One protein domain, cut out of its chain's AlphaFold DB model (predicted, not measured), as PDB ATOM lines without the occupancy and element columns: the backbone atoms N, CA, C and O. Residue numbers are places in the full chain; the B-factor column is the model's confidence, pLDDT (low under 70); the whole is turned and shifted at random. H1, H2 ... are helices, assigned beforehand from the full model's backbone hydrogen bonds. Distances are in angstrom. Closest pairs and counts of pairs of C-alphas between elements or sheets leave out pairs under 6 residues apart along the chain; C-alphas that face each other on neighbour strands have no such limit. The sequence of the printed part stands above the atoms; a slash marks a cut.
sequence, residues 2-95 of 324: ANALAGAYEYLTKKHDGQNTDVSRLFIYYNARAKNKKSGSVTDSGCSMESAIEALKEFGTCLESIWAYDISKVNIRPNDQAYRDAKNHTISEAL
ATOM      1  N   ALA A   2     -45.897  -8.621  29.449       91.56
ATOM      2  CA  ALA A   2     -45.956 -10.027  29.021       91.56
ATOM      3  C   ALA A   2     -45.003 -10.403  27.865       91.56
ATOM      4  O   ALA A   2     -44.323 -11.412  27.960       91.56
ATOM      5  N   ASN A   3     -44.878  -9.568  26.822       90.69
ATOM      6  CA  ASN A   3     -43.906  -9.800  25.742       90.69
ATOM      7  C   ASN A   3     -42.447  -9.882  26.237       90.69
ATOM      8  O   ASN A   3     -41.699 -10.743  25.790       90.69
ATOM      9  N   ALA A   4     -42.043  -8.979  27.137       86.38
ATOM     10  CA  ALA A   4     -40.677  -8.943  27.661       86.38
ATOM     11  C   ALA A   4     -40.388 -10.166  28.541       86.38
ATOM     12  O   ALA A   4     -39.329 -10.771  28.416       86.38
ATOM     13  N   LEU A   5     -41.350 -10.557  29.383       92.88
ATOM     14  CA  LEU A   5     -41.209 -11.717  30.264       92.88
ATOM     15  C   LEU A   5     -41.284 -13.050  29.520       92.88
ATOM     16  O   LEU A   5     -40.559 -13.961  29.893       92.88
ATOM     17  N   ALA A   6     -42.086 -13.160  28.456       92.56
ATOM     18  CA  ALA A   6     -42.027 -14.320  27.570       92.56
ATOM     19  C   ALA A   6     -40.625 -14.456  26.966       92.56
ATOM     20  O   ALA A   6     -40.002 -15.490  27.130       92.56
ATOM     21  N   GLY A   7     -40.065 -13.380  26.400       86.81
ATOM     22  CA  GLY A   7     -38.701 -13.414  25.862       86.81
ATOM     23  C   GLY A   7     -37.630 -13.766  26.904       86.81
ATOM     24  O   GLY A   7     -36.675 -14.469  26.585       86.81
ATOM     25  N   ALA A   8     -37.786 -13.304  28.151       88.31
ATOM     26  CA  ALA A   8     -36.904 -13.691  29.251       88.31
ATOM     27  C   ALA A   8     -37.029 -15.189  29.566       88.31
ATOM     28  O   ALA A   8     -36.017 -15.875  29.679       88.31
ATOM     29  N   TYR A   9     -38.261 -15.694  29.662       90.88
ATOM     30  CA  TYR A   9     -38.551 -17.103  29.906       90.88
ATOM     31  C   TYR A   9     -37.956 -17.991  28.806       90.88
ATOM     32  O   TYR A   9     -37.163 -18.874  29.104       90.88
ATOM     33  N   GLU A  10     -38.253 -17.692  27.538       87.62
ATOM     34  CA  GLU A  10     -37.746 -18.410  26.357       87.62
ATOM     35  C   GLU A  10     -36.214 -18.499  26.373       87.62
ATOM     36  O   GLU A  10     -35.635 -19.563  26.152       87.62
ATOM     37  N   TYR A  11     -35.542 -17.386  26.687       85.75
ATOM     38  CA  TYR A  11     -34.087 -17.350  26.798       85.75
ATOM     39  C   TYR A  11     -33.569 -18.224  27.947       85.75
ATOM     40  O   TYR A  11     -32.606 -18.969  27.763       85.75
ATOM     41  N   LEU A  12     -34.178 -18.140  29.133       84.38
ATOM     42  CA  LEU A  12     -33.736 -18.896  30.306       84.38
ATOM     43  C   LEU A  12     -33.967 -20.401  30.132       84.38
ATOM     44  O   LEU A  12     -33.071 -21.182  30.444       84.38
ATOM     45  N   THR A  13     -35.103 -20.803  29.559       82.00
ATOM     46  CA  THR A  13     -35.377 -22.198  29.189       82.00
ATOM     47  C   THR A  13     -34.364 -22.694  28.166       82.00
ATOM     48  O   THR A  13     -33.772 -23.752  28.358       82.00
ATOM     49  N   LYS A  14     -34.060 -21.906  27.127       81.56
ATOM     50  CA  LYS A  14     -33.013 -22.265  26.164       81.56
ATOM     51  C   LYS A  14     -31.642 -22.415  26.825       81.56
ATOM     52  O   LYS A  14     -30.911 -23.344  26.499       81.56
ATOM     53  N   LYS A  15     -31.281 -21.520  27.748       79.31
ATOM     54  CA  LYS A  15     -30.009 -21.578  28.484       79.31
ATOM     55  C   LYS A  15     -29.910 -22.835  29.356       79.31
ATOM     56  O   LYS A  15     -28.822 -23.389  29.472       79.31
ATOM     57  N   HIS A  16     -31.014 -23.259  29.969       78.12
ATOM     58  CA  HIS A  16     -31.053 -24.408  30.875       78.12
ATOM     59  C   HIS A  16     -31.170 -25.750  30.131       78.12
ATOM     60  O   HIS A  16     -30.409 -26.673  30.407       78.12
ATOM     61  N   ASP A  17     -32.083 -25.843  29.160       78.00
ATOM     62  CA  ASP A  17     -32.481 -27.102  28.512       78.00
ATOM     63  C   ASP A  17     -31.953 -27.254  27.074       78.00
ATOM     64  O   ASP A  17     -32.103 -28.310  26.458       78.00
ATOM     65  N   GLY A  18     -31.387 -26.193  26.490       74.62
ATOM     66  CA  GLY A  18     -30.950 -26.157  25.089       74.62
ATOM     67  C   GLY A  18     -32.088 -26.098  24.062       74.62
ATOM     68  O   GLY A  18     -31.825 -26.014  22.863       74.62
ATOM     69  N   GLN A  19     -33.347 -26.132  24.504       72.31
ATOM     70  CA  GLN A  19     -34.522 -26.151  23.633       72.31
ATOM     71  C   GLN A  19     -35.014 -24.735  23.322       72.31
ATOM     72  O   GLN A  19     -35.162 -23.899  24.213       72.31
ATOM     73  N   ASN A  20     -35.311 -24.480  22.046       76.06
ATOM     74  CA  ASN A  20     -36.063 -23.296  21.643       76.06
ATOM     75  C   ASN A  20     -37.554 -23.580  21.853       76.06
ATOM     76  O   ASN A  20     -38.142 -24.370  21.113       76.06
ATOM     77  N   THR A  21     -38.157 -22.911  22.827       78.69
ATOM     78  CA  THR A  21     -39.575 -23.063  23.153       78.69
ATOM     79  C   THR A  21     -40.227 -21.696  23.154       78.69
ATOM     80  O   THR A  21     -39.824 -20.864  23.956       78.69
ATOM     81  N   ASP A  22     -41.240 -21.483  22.313       87.62
ATOM     82  CA  ASP A  22     -42.044 -20.256  22.339       87.62
ATOM     83  C   ASP A  22     -43.198 -20.389  23.322       87.62
ATOM     84  O   ASP A  22     -43.940 -21.383  23.307       87.62
ATOM     85  N   VAL A  23     -43.409 -19.355  24.130       92.75
ATOM     86  CA  VAL A  23     -44.438 -19.366  25.172       92.75
ATOM     87  C   VAL A  23     -45.499 -18.301  24.954       92.75
ATOM     88  O   VAL A  23     -45.226 -17.191  24.504       92.75
ATOM     89  N   SER A  24     -46.732 -18.637  25.327       97.06
ATOM     90  CA  SER A  24     -47.909 -17.814  25.087       97.06
ATOM     91  C   SER A  24     -47.872 -16.492  25.846       97.06
ATOM     92  O   SER A  24     -48.251 -16.374  27.018       97.06
ATOM     93  N   ARG A  25     -47.546 -15.430  25.114       94.94
ATOM     94  CA  ARG A  25     -47.581 -14.052  25.632       94.94
ATOM     95  C   ARG A  25     -48.991 -13.638  26.039       94.94
ATOM     96  O   ARG A  25     -49.159 -12.908  27.016       94.94
ATOM     97  N   LEU A  26     -50.012 -14.118  25.321       95.19
ATOM     98  CA  LEU A  26     -51.411 -13.861  25.668       95.19
ATOM     99  C   LEU A  26     -51.843 -14.584  26.939       95.19
ATOM    100  O   LEU A  26     -52.622 -14.013  27.698       95.19
ATOM    101  N   PHE A  27     -51.335 -15.790  27.201       98.19
ATOM    102  CA  PHE A  27     -51.628 -16.497  28.445       98.19
ATOM    103  C   PHE A  27     -51.105 -15.714  29.651       98.19
ATOM    104  O   PHE A  27     -51.871 -15.424  30.575       98.19
ATOM    105  N   ILE A  28     -49.836 -15.295  29.606       97.44
ATOM    106  CA  ILE A  28     -49.228 -14.444  30.642       97.44
ATOM    107  C   ILE A  28     -50.048 -13.157  30.793       97.44
ATOM    108  O   ILE A  28     -50.419 -12.757  31.897       97.44
ATOM    109  N   TYR A  29     -50.382 -12.513  29.671       96.25
ATOM    110  CA  TYR A  29     -51.064 -11.225  29.668       96.25
ATOM    111  C   TYR A  29     -52.501 -11.278  30.198       96.25
ATOM    112  O   TYR A  29     -52.939 -10.366  30.903       96.25
ATOM    113  N   TYR A  30     -53.263 -12.312  29.843       97.19
ATOM    114  CA  TYR A  30     -54.615 -12.522  30.353       97.19
ATOM    115  C   TYR A  30     -54.588 -12.754  31.864       97.19
ATOM    116  O   TYR A  30     -55.266 -12.039  32.602       97.19
ATOM    117  N   ASN A  31     -53.763 -13.694  32.336       97.31
ATOM    118  CA  ASN A  31     -53.719 -14.060  33.752       97.31
ATOM    119  C   ASN A  31     -53.231 -12.905  34.638       97.31
ATOM    120  O   ASN A  31     -53.824 -12.661  35.686       97.31
ATOM    121  N   ALA A  32     -52.260 -12.113  34.168       94.31
ATOM    122  CA  ALA A  32     -51.798 -10.913  34.869       94.31
ATOM    123  C   ALA A  32     -52.920  -9.887  35.124       94.31
ATOM    124  O   ALA A  32     -52.914  -9.195  36.137       94.31
ATOM    125  N   ARG A  33     -53.896  -9.776  34.212       94.00
ATOM    126  CA  ARG A  33     -55.043  -8.857  34.352       94.00
ATOM    127  C   ARG A  33     -56.224  -9.484  35.081       94.00
ATOM    128  O   ARG A  33     -56.992  -8.769  35.720       94.00
ATOM    129  N   ALA A  34     -56.397 -10.796  34.955       93.25
ATOM    130  CA  ALA A  34     -57.491 -11.524  35.580       93.25
ATOM    131  C   ALA A  34     -57.281 -11.698  37.092       93.25
ATOM    132  O   ALA A  34     -58.246 -11.586  37.841       93.25
ATOM    133  N   LYS A  35     -56.035 -11.911  37.541       82.38
ATOM    134  CA  LYS A  35     -55.703 -12.260  38.931       82.38
ATOM    135  C   LYS A  35     -56.272 -11.291  39.973       82.38
ATOM    136  O   LYS A  35     -56.860 -11.717  40.959       82.38
ATOM    137  N   ASN A  36     -56.158  -9.987  39.730       70.88
ATOM    138  CA  ASN A  36     -56.587  -8.958  40.684       70.88
ATOM    139  C   ASN A  36     -58.029  -8.469  40.457       70.88
ATOM    140  O   ASN A  36     -58.477  -7.523  41.113       70.88
ATOM    141  N   LYS A  37     -58.789  -9.095  39.543       76.00
ATOM    142  CA  LYS A  37     -60.196  -8.747  39.319       76.00
ATOM    143  C   LYS A  37     -61.106  -9.503  40.282       76.00
ATOM    144  O   LYS A  37     -61.269 -10.713  40.193       76.00
ATOM    145  N   LYS A  38     -61.770  -8.746  41.160       62.06
ATOM    146  CA  LYS A  38     -62.816  -9.255  42.063       62.06
ATOM    147  C   LYS A  38     -64.132  -9.565  41.332       62.06
ATOM    148  O   LYS A  38     -64.875 -10.439  41.761       62.06
ATOM    149  N   SER A  39     -64.430  -8.845  40.246       68.19
ATOM    150  CA  SER A  39     -65.597  -9.060  39.381       68.19
ATOM    151  C   SER A  39     -65.435  -8.333  38.032       68.19
ATOM    152  O   SER A  39     -64.589  -7.447  37.892       68.19
ATOM    153  N   GLY A  40     -66.248  -8.704  37.034       72.94
ATOM    154  CA  GLY A  40     -66.288  -8.072  35.707       72.94
ATOM    155  C   GLY A  40     -65.398  -8.730  34.641       72.94
ATOM    156  O   GLY A  40     -64.531  -9.548  34.938       72.94
ATOM    157  N   SER A  41     -65.626  -8.378  33.371       84.38
ATOM    158  CA  SER A  41     -64.869  -8.910  32.226       84.38
ATOM    159  C   SER A  41     -63.431  -8.390  32.204       84.38
ATOM    160  O   SER A  41     -63.190  -7.228  32.535       84.38
ATOM    161  N   VAL A  42     -62.468  -9.221  31.792       90.00
ATOM    162  CA  VAL A  42     -61.077  -8.799  31.534       90.00
ATOM    163  C   VAL A  42     -61.062  -7.813  30.358       90.00
ATOM    164  O   VAL A  42     -61.805  -7.978  29.399       90.00
ATOM    165  N   THR A  43     -60.259  -6.755  30.462       90.69
ATOM    166  CA  THR A  43     -60.195  -5.660  29.482       90.69
ATOM    167  C   THR A  43     -58.742  -5.387  29.123       90.69
ATOM    168  O   THR A  43     -57.843  -5.665  29.920       90.69
ATOM    169  N   ASP A  44     -58.497  -4.853  27.932       90.50
ATOM    170  CA  ASP A  44     -57.155  -4.481  27.491       90.50
ATOM    171  C   ASP A  44     -56.761  -3.142  28.128       90.50
ATOM    172  O   ASP A  44     -57.293  -2.092  27.781       90.50
ATOM    173  N   SER A  45     -55.902  -3.203  29.145       86.94
ATOM    174  CA  SER A  45     -55.509  -2.052  29.970       86.94
ATOM    175  C   SER A  45     -54.021  -2.061  30.328       86.94
ATOM    176  O   SER A  45     -53.609  -1.435  31.301       86.94
ATOM    177  N   GLY A  46     -53.208  -2.835  29.602       86.62
ATOM    178  CA  GLY A  46     -51.844  -3.162  30.030       86.62
ATOM    179  C   GLY A  46     -51.789  -4.056  31.283       86.62
ATOM    180  O   GLY A  46     -52.811  -4.487  31.816       86.62
ATOM    181  N   CYS A  47     -50.576  -4.397  31.716       85.62
ATOM    182  CA  CYS A  47     -50.302  -5.056  32.997       85.62
ATOM    183  C   CYS A  47     -48.931  -4.610  33.523       85.62
ATOM    184  O   CYS A  47     -48.027  -4.323  32.727       85.62
ATOM    185  N   SER A  48     -48.758  -4.559  34.846       86.31
ATOM    186  CA  SER A  48     -47.447  -4.300  35.451       86.31
ATOM    187  C   SER A  48     -46.500  -5.491  35.241       86.31
ATOM    188  O   SER A  48     -46.931  -6.590  34.874       86.31
ATOM    189  N   MET A  49     -45.195  -5.268  35.428       85.69
ATOM    190  CA  MET A  49     -44.213  -6.359  35.411       85.69
ATOM    191  C   MET A  49     -44.487  -7.345  36.548       85.69
ATOM    192  O   MET A  49     -44.535  -8.547  36.317       85.69
ATOM    193  N   GLU A  50     -44.768  -6.813  37.735       86.31
ATOM    194  CA  GLU A  50     -45.107  -7.565  38.941       86.31
ATOM    195  C   GLU A  50     -46.290  -8.513  38.720       86.31
ATOM    196  O   GLU A  50     -46.137  -9.719  38.882       86.31
ATOM    197  N   SER A  51     -47.436  -8.026  38.227       89.94
ATOM    198  CA  SER A  51     -48.603  -8.893  37.997       89.94
ATOM    199  C   SER A  51     -48.341  -9.977  36.947       89.94
ATOM    200  O   SER A  51     -48.949 -11.044  36.988       89.94
ATOM    201  N   ALA A  52     -47.444  -9.726  35.991       91.81
ATOM    202  CA  ALA A  52     -47.063 -10.721  34.995       91.81
ATOM    203  C   ALA A  52     -46.066 -11.759  35.544       91.81
ATOM    204  O   ALA A  52     -46.204 -12.939  35.231       91.81
ATOM    205  N   ILE A  53     -45.124 -11.352  36.402       91.81
ATOM    206  CA  ILE A  53     -44.249 -12.259  37.163       91.81
ATOM    207  C   ILE A  53     -45.088 -13.142  38.086       91.81
ATOM    208  O   ILE A  53     -44.911 -14.355  38.124       91.81
ATOM    209  N   GLU A  54     -46.039 -12.554  38.802       92.50
ATOM    210  CA  GLU A  54     -46.958 -13.296  39.653       92.50
ATOM    211  C   GLU A  54     -47.802 -14.302  38.871       92.50
ATOM    212  O   GLU A  54     -47.987 -15.427  39.328       92.50
ATOM    213  N   ALA A  55     -48.292 -13.926  37.686       94.31
ATOM    214  CA  ALA A  55     -49.020 -14.845  36.822       94.31
ATOM    215  C   ALA A  55     -48.143 -16.027  36.375       94.31
ATOM    216  O   ALA A  55     -48.622 -17.157  36.350       94.31
ATOM    217  N   LEU A  56     -46.862 -15.789  36.079       94.81
ATOM    218  CA  LEU A  56     -45.898 -16.848  35.760       94.81
ATOM    219  C   LEU A  56     -45.592 -17.754  36.962       94.81
ATOM    220  O   LEU A  56     -45.439 -18.960  36.786       94.81
ATOM    221  N   LYS A  57     -45.521 -17.205  38.180       93.88
ATOM    222  CA  LYS A  57     -45.333 -18.000  39.407       93.88
ATOM    223  C   LYS A  57     -46.548 -18.882  39.703       93.88
ATOM    224  O   LYS A  57     -46.400 -20.050  40.040       93.88
ATOM    225  N   GLU A  58     -47.748 -18.322  39.581       95.56
ATOM    226  CA  GLU A  58     -48.990 -18.989  39.984       95.56
ATOM    227  C   GLU A  58     -49.541 -19.939  38.915       95.56
ATOM    228  O   GLU A  58     -49.972 -21.049  39.225       95.56
ATOM    229  N   PHE A  59     -49.534 -19.511  37.652       96.75
ATOM    230  CA  PHE A  59     -50.153 -20.244  36.548       96.75
ATOM    231  C   PHE A  59     -49.141 -20.796  35.547       96.75
ATOM    232  O   PHE A  59     -49.497 -21.695  34.789       96.75
ATOM    233  N   GLY A  60     -47.918 -20.259  35.521       96.31
ATOM    234  CA  GLY A  60     -46.936 -20.530  34.473       96.31
ATOM    235  C   GLY A  60     -47.340 -19.937  33.129       96.31
ATOM    236  O   GLY A  60     -48.033 -18.916  33.056       96.31
ATOM    237  N   THR A  61     -46.902 -20.571  32.045       97.38
ATOM    238  CA  THR A  61     -47.294 -20.204  30.680       97.38
ATOM    239  C   THR A  61     -47.406 -21.427  29.785       97.38
ATOM    240  O   THR A  61     -46.610 -22.343  29.881       97.38
ATOM    241  N   CYS A  62     -48.388 -21.472  28.892       97.56
ATOM    242  CA  CYS A  62     -48.426 -22.547  27.899       97.56
ATOM    243  C   CYS A  62     -47.528 -22.234  26.701       97.56
ATOM    244  O   CYS A  62     -47.078 -21.096  26.542       97.56
ATOM    245  N   LEU A  63     -47.324 -23.220  25.833       95.75
ATOM    246  CA  LEU A  63     -46.714 -23.003  24.523       95.75
ATOM    247  C   LEU A  63     -47.530 -22.013  23.679       95.75
ATOM    248  O   LEU A  63     -48.765 -22.045  23.661       95.75
ATOM    249  N   GLU A  64     -46.842 -21.170  22.909       93.44
ATOM    250  CA  GLU A  64     -47.486 -20.257  21.953       93.44
ATOM    251  C   GLU A  64     -48.312 -21.048  20.912       93.44
ATOM    252  O   GLU A  64     -49.363 -20.589  20.480       93.44
ATOM    253  N   SER A  65     -47.936 -22.289  20.585       94.44
ATOM    254  CA  SER A  65     -48.717 -23.177  19.706       94.44
ATOM    255  C   SER A  65     -50.069 -23.623  20.289       94.44
ATOM    256  O   SER A  65     -50.980 -23.959  19.532       94.44
ATOM    257  N   ILE A  66     -50.230 -23.613  21.618       95.88
ATOM    258  CA  ILE A  66     -51.475 -23.989  22.312       95.88
ATOM    259  C   ILE A  66     -52.395 -22.775  22.469       95.88
ATOM    260  O   ILE A  66     -53.617 -22.890  22.328       95.88
ATOM    261  N   TRP A  67     -51.818 -21.602  22.745       96.81
ATOM    262  CA  TRP A  67     -52.552 -20.343  22.854       96.81
ATOM    263  C   TRP A  67     -51.835 -19.223  22.094       96.81
ATOM    264  O   TRP A  67     -51.171 -18.366  22.680       96.81
ATOM    265  N   ALA A  68     -51.977 -19.258  20.770       94.75
ATOM    266  CA  ALA A  68     -51.300 -18.341  19.858       94.75
ATOM    267  C   ALA A  68     -51.721 -16.886  20.061       94.75
ATOM    268  O   ALA A  68     -52.884 -16.599  20.373       94.75
ATOM    269  N   TYR A  69     -50.785 -15.967  19.821       90.44
ATOM    270  CA  TYR A  69     -51.078 -14.545  19.775       90.44
ATOM    271  C   TYR A  69     -52.099 -14.223  18.681       90.44
ATOM    272  O   TYR A  69     -51.832 -14.283  17.484       90.44
ATOM    273  N   ASP A  70     -53.281 -13.839  19.135       90.25
ATOM    274  CA  ASP A  70     -54.392 -13.353  18.341       90.25
ATOM    275  C   ASP A  70     -55.050 -12.227  19.139       90.25
ATOM    276  O   ASP A  70     -55.593 -12.449  20.224       90.25
ATOM    277  N   ILE A  71     -54.978 -11.002  18.620       90.44
ATOM    278  CA  ILE A  71     -55.469  -9.815  19.323       90.44
ATOM    279  C   ILE A  71     -56.967  -9.905  19.644       90.44
ATOM    280  O   ILE A  71     -57.403  -9.380  20.666       90.44
ATOM    281  N   SER A  72     -57.756 -10.643  18.854       93.62
ATOM    282  CA  SER A  72     -59.177 -10.869  19.148       93.62
ATOM    283  C   SER A  72     -59.390 -11.675  20.438       93.62
ATOM    284  O   SER A  72     -60.418 -11.543  21.104       93.62
ATOM    285  N   LYS A  73     -58.381 -12.454  20.851       92.94
ATOM    286  CA  LYS A  73     -58.376 -13.261  22.076       92.94
ATOM    287  C   LYS A  73     -57.800 -12.528  23.280       92.94
ATOM    288  O   LYS A  73     -57.740 -13.114  24.358       92.94
ATOM    289  N   VAL A  74     -57.417 -11.255  23.150       93.88
ATOM    290  CA  VAL A  74     -56.744 -10.510  24.226       93.88
ATOM    291  C   VAL A  74     -57.539 -10.509  25.533       93.88
ATOM    292  O   VAL A  74     -56.949 -10.580  26.603       93.88
ATOM    293  N   ASN A  75     -58.869 -10.490  25.477       94.81
ATOM    294  CA  ASN A  75     -59.734 -10.499  26.663       94.81
ATOM    295  C   ASN A  75     -60.417 -11.852  26.907       94.81
ATOM    296  O   ASN A  75     -61.232 -11.975  27.819       94.81
ATOM    297  N   ILE A  76     -60.096 -12.861  26.097       96.00
ATOM    298  CA  ILE A  76     -60.696 -14.189  26.166       96.00
ATOM    299  C   ILE A  76     -59.858 -15.056  27.101       96.00
ATOM    300  O   ILE A  76     -58.637 -15.142  26.960       96.00
ATOM    301  N   ARG A  77     -60.527 -15.727  28.045       96.31
ATOM    302  CA  ARG A  77     -59.875 -16.690  28.935       96.31
ATOM    303  C   ARG A  77     -59.231 -17.811  28.110       96.31
ATOM    304  O   ARG A  77     -59.947 -18.434  27.321       96.31
ATOM    305  N   PRO A  78     -57.939 -18.126  28.328       97.69
ATOM    306  CA  PRO A  78     -57.328 -19.316  27.761       97.69
ATOM    307  C   PRO A  78     -58.135 -20.576  28.073       97.69
ATOM    308  O   PRO A  78     -58.736 -20.711  29.142       97.69
ATOM    309  N   ASN A  79     -58.176 -21.502  27.120       97.44
ATOM    310  CA  ASN A  79     -58.883 -22.764  27.315       97.44
ATOM    311  C   ASN A  79     -58.181 -23.636  28.377       97.44
ATOM    312  O   ASN A  79     -57.031 -23.409  28.753       97.44
ATOM    313  N   ASP A  80     -58.867 -24.668  28.864       97.88
ATOM    314  CA  ASP A  80     -58.317 -25.501  29.940       97.88
ATOM    315  C   ASP A  80     -57.087 -26.309  29.505       97.88
ATOM    316  O   ASP A  80     -56.290 -26.706  30.352       97.88
ATOM    317  N   GLN A  81     -56.898 -26.530  28.198       98.00
ATOM    318  CA  GLN A  81     -55.676 -27.143  27.682       98.00
ATOM    319  C   GLN A  81     -54.463 -26.238  27.909       98.00
ATOM    320  O   GLN A  81     -53.434 -26.727  28.369       98.00
ATOM    321  N   ALA A  82     -54.603 -24.931  27.675       98.44
ATOM    322  CA  ALA A  82     -53.570 -23.948  27.974       98.44
ATOM    323  C   ALA A  82     -53.222 -23.940  29.471       98.44
ATOM    324  O   ALA A  82     -52.055 -24.002  29.831       98.44
ATOM    325  N   TYR A  83     -54.218 -23.955  30.364       98.50
ATOM    326  CA  TYR A  83     -53.951 -24.005  31.809       98.50
ATOM    327  C   TYR A  83     -53.312 -25.318  32.276       98.50
ATOM    328  O   TYR A  83     -52.547 -25.305  33.237       98.50
ATOM    329  N   ARG A  84     -53.623 -26.457  31.642       98.38
ATOM    330  CA  ARG A  84     -52.960 -27.733  31.955       98.38
ATOM    331  C   ARG A  84     -51.493 -27.718  31.542       98.38
ATOM    332  O   ARG A  84     -50.661 -28.134  32.337       98.38
ATOM    333  N   ASP A  85     -51.201 -27.229  30.341       97.88
ATOM    334  CA  ASP A  85     -49.832 -27.116  29.832       97.88
ATOM    335  C   ASP A  85     -48.998 -26.107  30.633       97.88
ATOM    336  O   ASP A  85     -47.848 -26.370  30.971       97.88
ATOM    337  N   ALA A  86     -49.608 -24.986  31.028       97.56
ATOM    338  CA  ALA A  86     -48.917 -23.908  31.726       97.56
ATOM    339  C   ALA A  86     -48.303 -24.316  33.073       97.56
ATOM    340  O   ALA A  86     -47.257 -23.794  33.455       97.56
ATOM    341  N   LYS A  87     -48.884 -25.313  33.751       96.50
ATOM    342  CA  LYS A  87     -48.356 -25.853  35.016       96.50
ATOM    343  C   LYS A  87     -46.960 -26.467  34.890       96.50
ATOM    344  O   LYS A  87     -46.280 -26.584  35.903       96.50
ATOM    345  N   ASN A  88     -46.545 -26.850  33.684       92.25
ATOM    346  CA  ASN A  88     -45.212 -27.400  33.429       92.25
ATOM    347  C   ASN A  88     -44.149 -26.308  33.230       92.25
ATOM    348  O   ASN A  88     -42.965 -26.613  33.161       92.25
ATOM    349  N   HIS A  89     -44.569 -25.045  33.135       93.06
ATOM    350  CA  HIS A  89     -43.736 -23.919  32.721       93.06
ATOM    351  C   HIS A  89     -43.888 -22.740  33.698       93.06
ATOM    352  O   HIS A  89     -44.087 -21.587  33.304       93.06
ATOM    353  N   THR A  90     -43.867 -23.037  34.996       93.62
ATOM    354  CA  THR A  90     -43.858 -22.022  36.054       93.62
ATOM    355  C   THR A  90     -42.448 -21.495  36.285       93.62
ATOM    356  O   THR A  90     -41.455 -22.124  35.918       93.62
ATOM    357  N   ILE A  91     -42.356 -20.320  36.907       89.81
ATOM    358  CA  ILE A  91     -41.094 -19.833  37.474       89.81
ATOM    359  C   ILE A  91     -41.143 -19.988  38.992       89.81
ATOM    360  O   ILE A  91     -42.176 -19.734  39.613       89.81
ATOM    361  N   SER A  92     -40.030 -20.391  39.597       86.25
ATOM    362  CA  SER A  92     -39.898 -20.459  41.056       86.25
ATOM    363  C   SER A  92     -39.663 -19.075  41.659       86.25
ATOM    364  O   SER A  92     -40.262 -18.711  42.670       86.25
ATOM    365  N   GLU A  93     -38.821 -18.275  41.010       84.88
ATOM    366  CA  GLU A  93     -38.351 -17.002  41.533       84.88
ATOM    367  C   GLU A  93     -38.203 -15.959  40.423       84.88
ATOM    368  O   GLU A  93     -38.082 -16.272  39.240       84.88
ATOM    369  N   ALA A  94     -38.255 -14.695  40.829       85.00
ATOM    370  CA  ALA A  94     -37.878 -13.555  40.013       85.00
ATOM    371  C   ALA A  94     -37.139 -12.588  40.936       85.00
ATOM    372  O   ALA A  94     -37.660 -12.272  42.008       85.00
ATOM    373  N   LEU A  95     -35.946 -12.169  40.525       85.31
ATOM    374  CA  LEU A  95     -35.086 -11.274  41.290       85.31
ATOM    375  C   LEU A  95     -35.157  -9.871  40.696       85.31
ATOM    376  O   LEU A  95     -35.167  -9.706  39.472       85.31
TER     377      LEU A  95
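Overview. This is residues 2 to 95 of the 324 residues of the protein "Hypothetical protein" of Rotaria sordida (UniProt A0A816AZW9). Two short helices, H2 and H3, cross at about a right angle in the core, and the long helix H1 meets both with its first residues, then runs away from them as an arm. The arm ends near Gly 18 at one end of the longest axis, the loop of residues 35 to 48 reaches out at the other end, and H4 lies near H2 after a long winding link. The printed part has 94 residues, with four named helices in the order H1, H2, H3, H4 and no named strand. The class is all helix, though the named helices hold only 43 of the 94 residues. The whole is compact, with a radius of gyration of the C-alphas of 12.4 A and spans of 41 by 28 by 20 A.

Along the chain. H1 covers residues 2 to 17, from C-alpha 2 at (-45.956, -10.027, 29.021), and is 21.8 A long. H2 covers residues 25 to 34 and H3 residues 49 to 58, each 14.3 A long. H4 covers residues 80 to 86 and ends with C-alpha 86 at (-48.917, -23.908, 31.726).

Arrangement. H1 touches H2 with residues 2 to 6 alone, the closest C-alphas being those of Ala 2 and Tyr 29, 5.3 A apart, at a steep tilt of 56 degrees, opposite ways. H1 touches H3 with residues 2 to 5 alone, the closest C-alphas being those of Ala 2 and Ala 52 at 6.1 A. H2 and H3 touch, about perpendicular at 85 degrees, with the C-alphas of Ala 32 and Ala 52 closest at 4.7 A. H2 and H4 are close but not clearly touching, with the C-alphas of Phe 27 and Ala 82 closest at 7.7 A. H4 is apart from H1 and H3. In H1, H2, H3 and H4 every O i to N i+4 pair is within hydrogen-bond range.

Size, cuts and confidence. The C-alphas farthest apart, those of Gly 18 and Ser 39, are 41.2 A apart. The printed part has no cut; the links H2 to H3 and H3 to H4 are long. Residues 38 to 39 have pLDDT under 70.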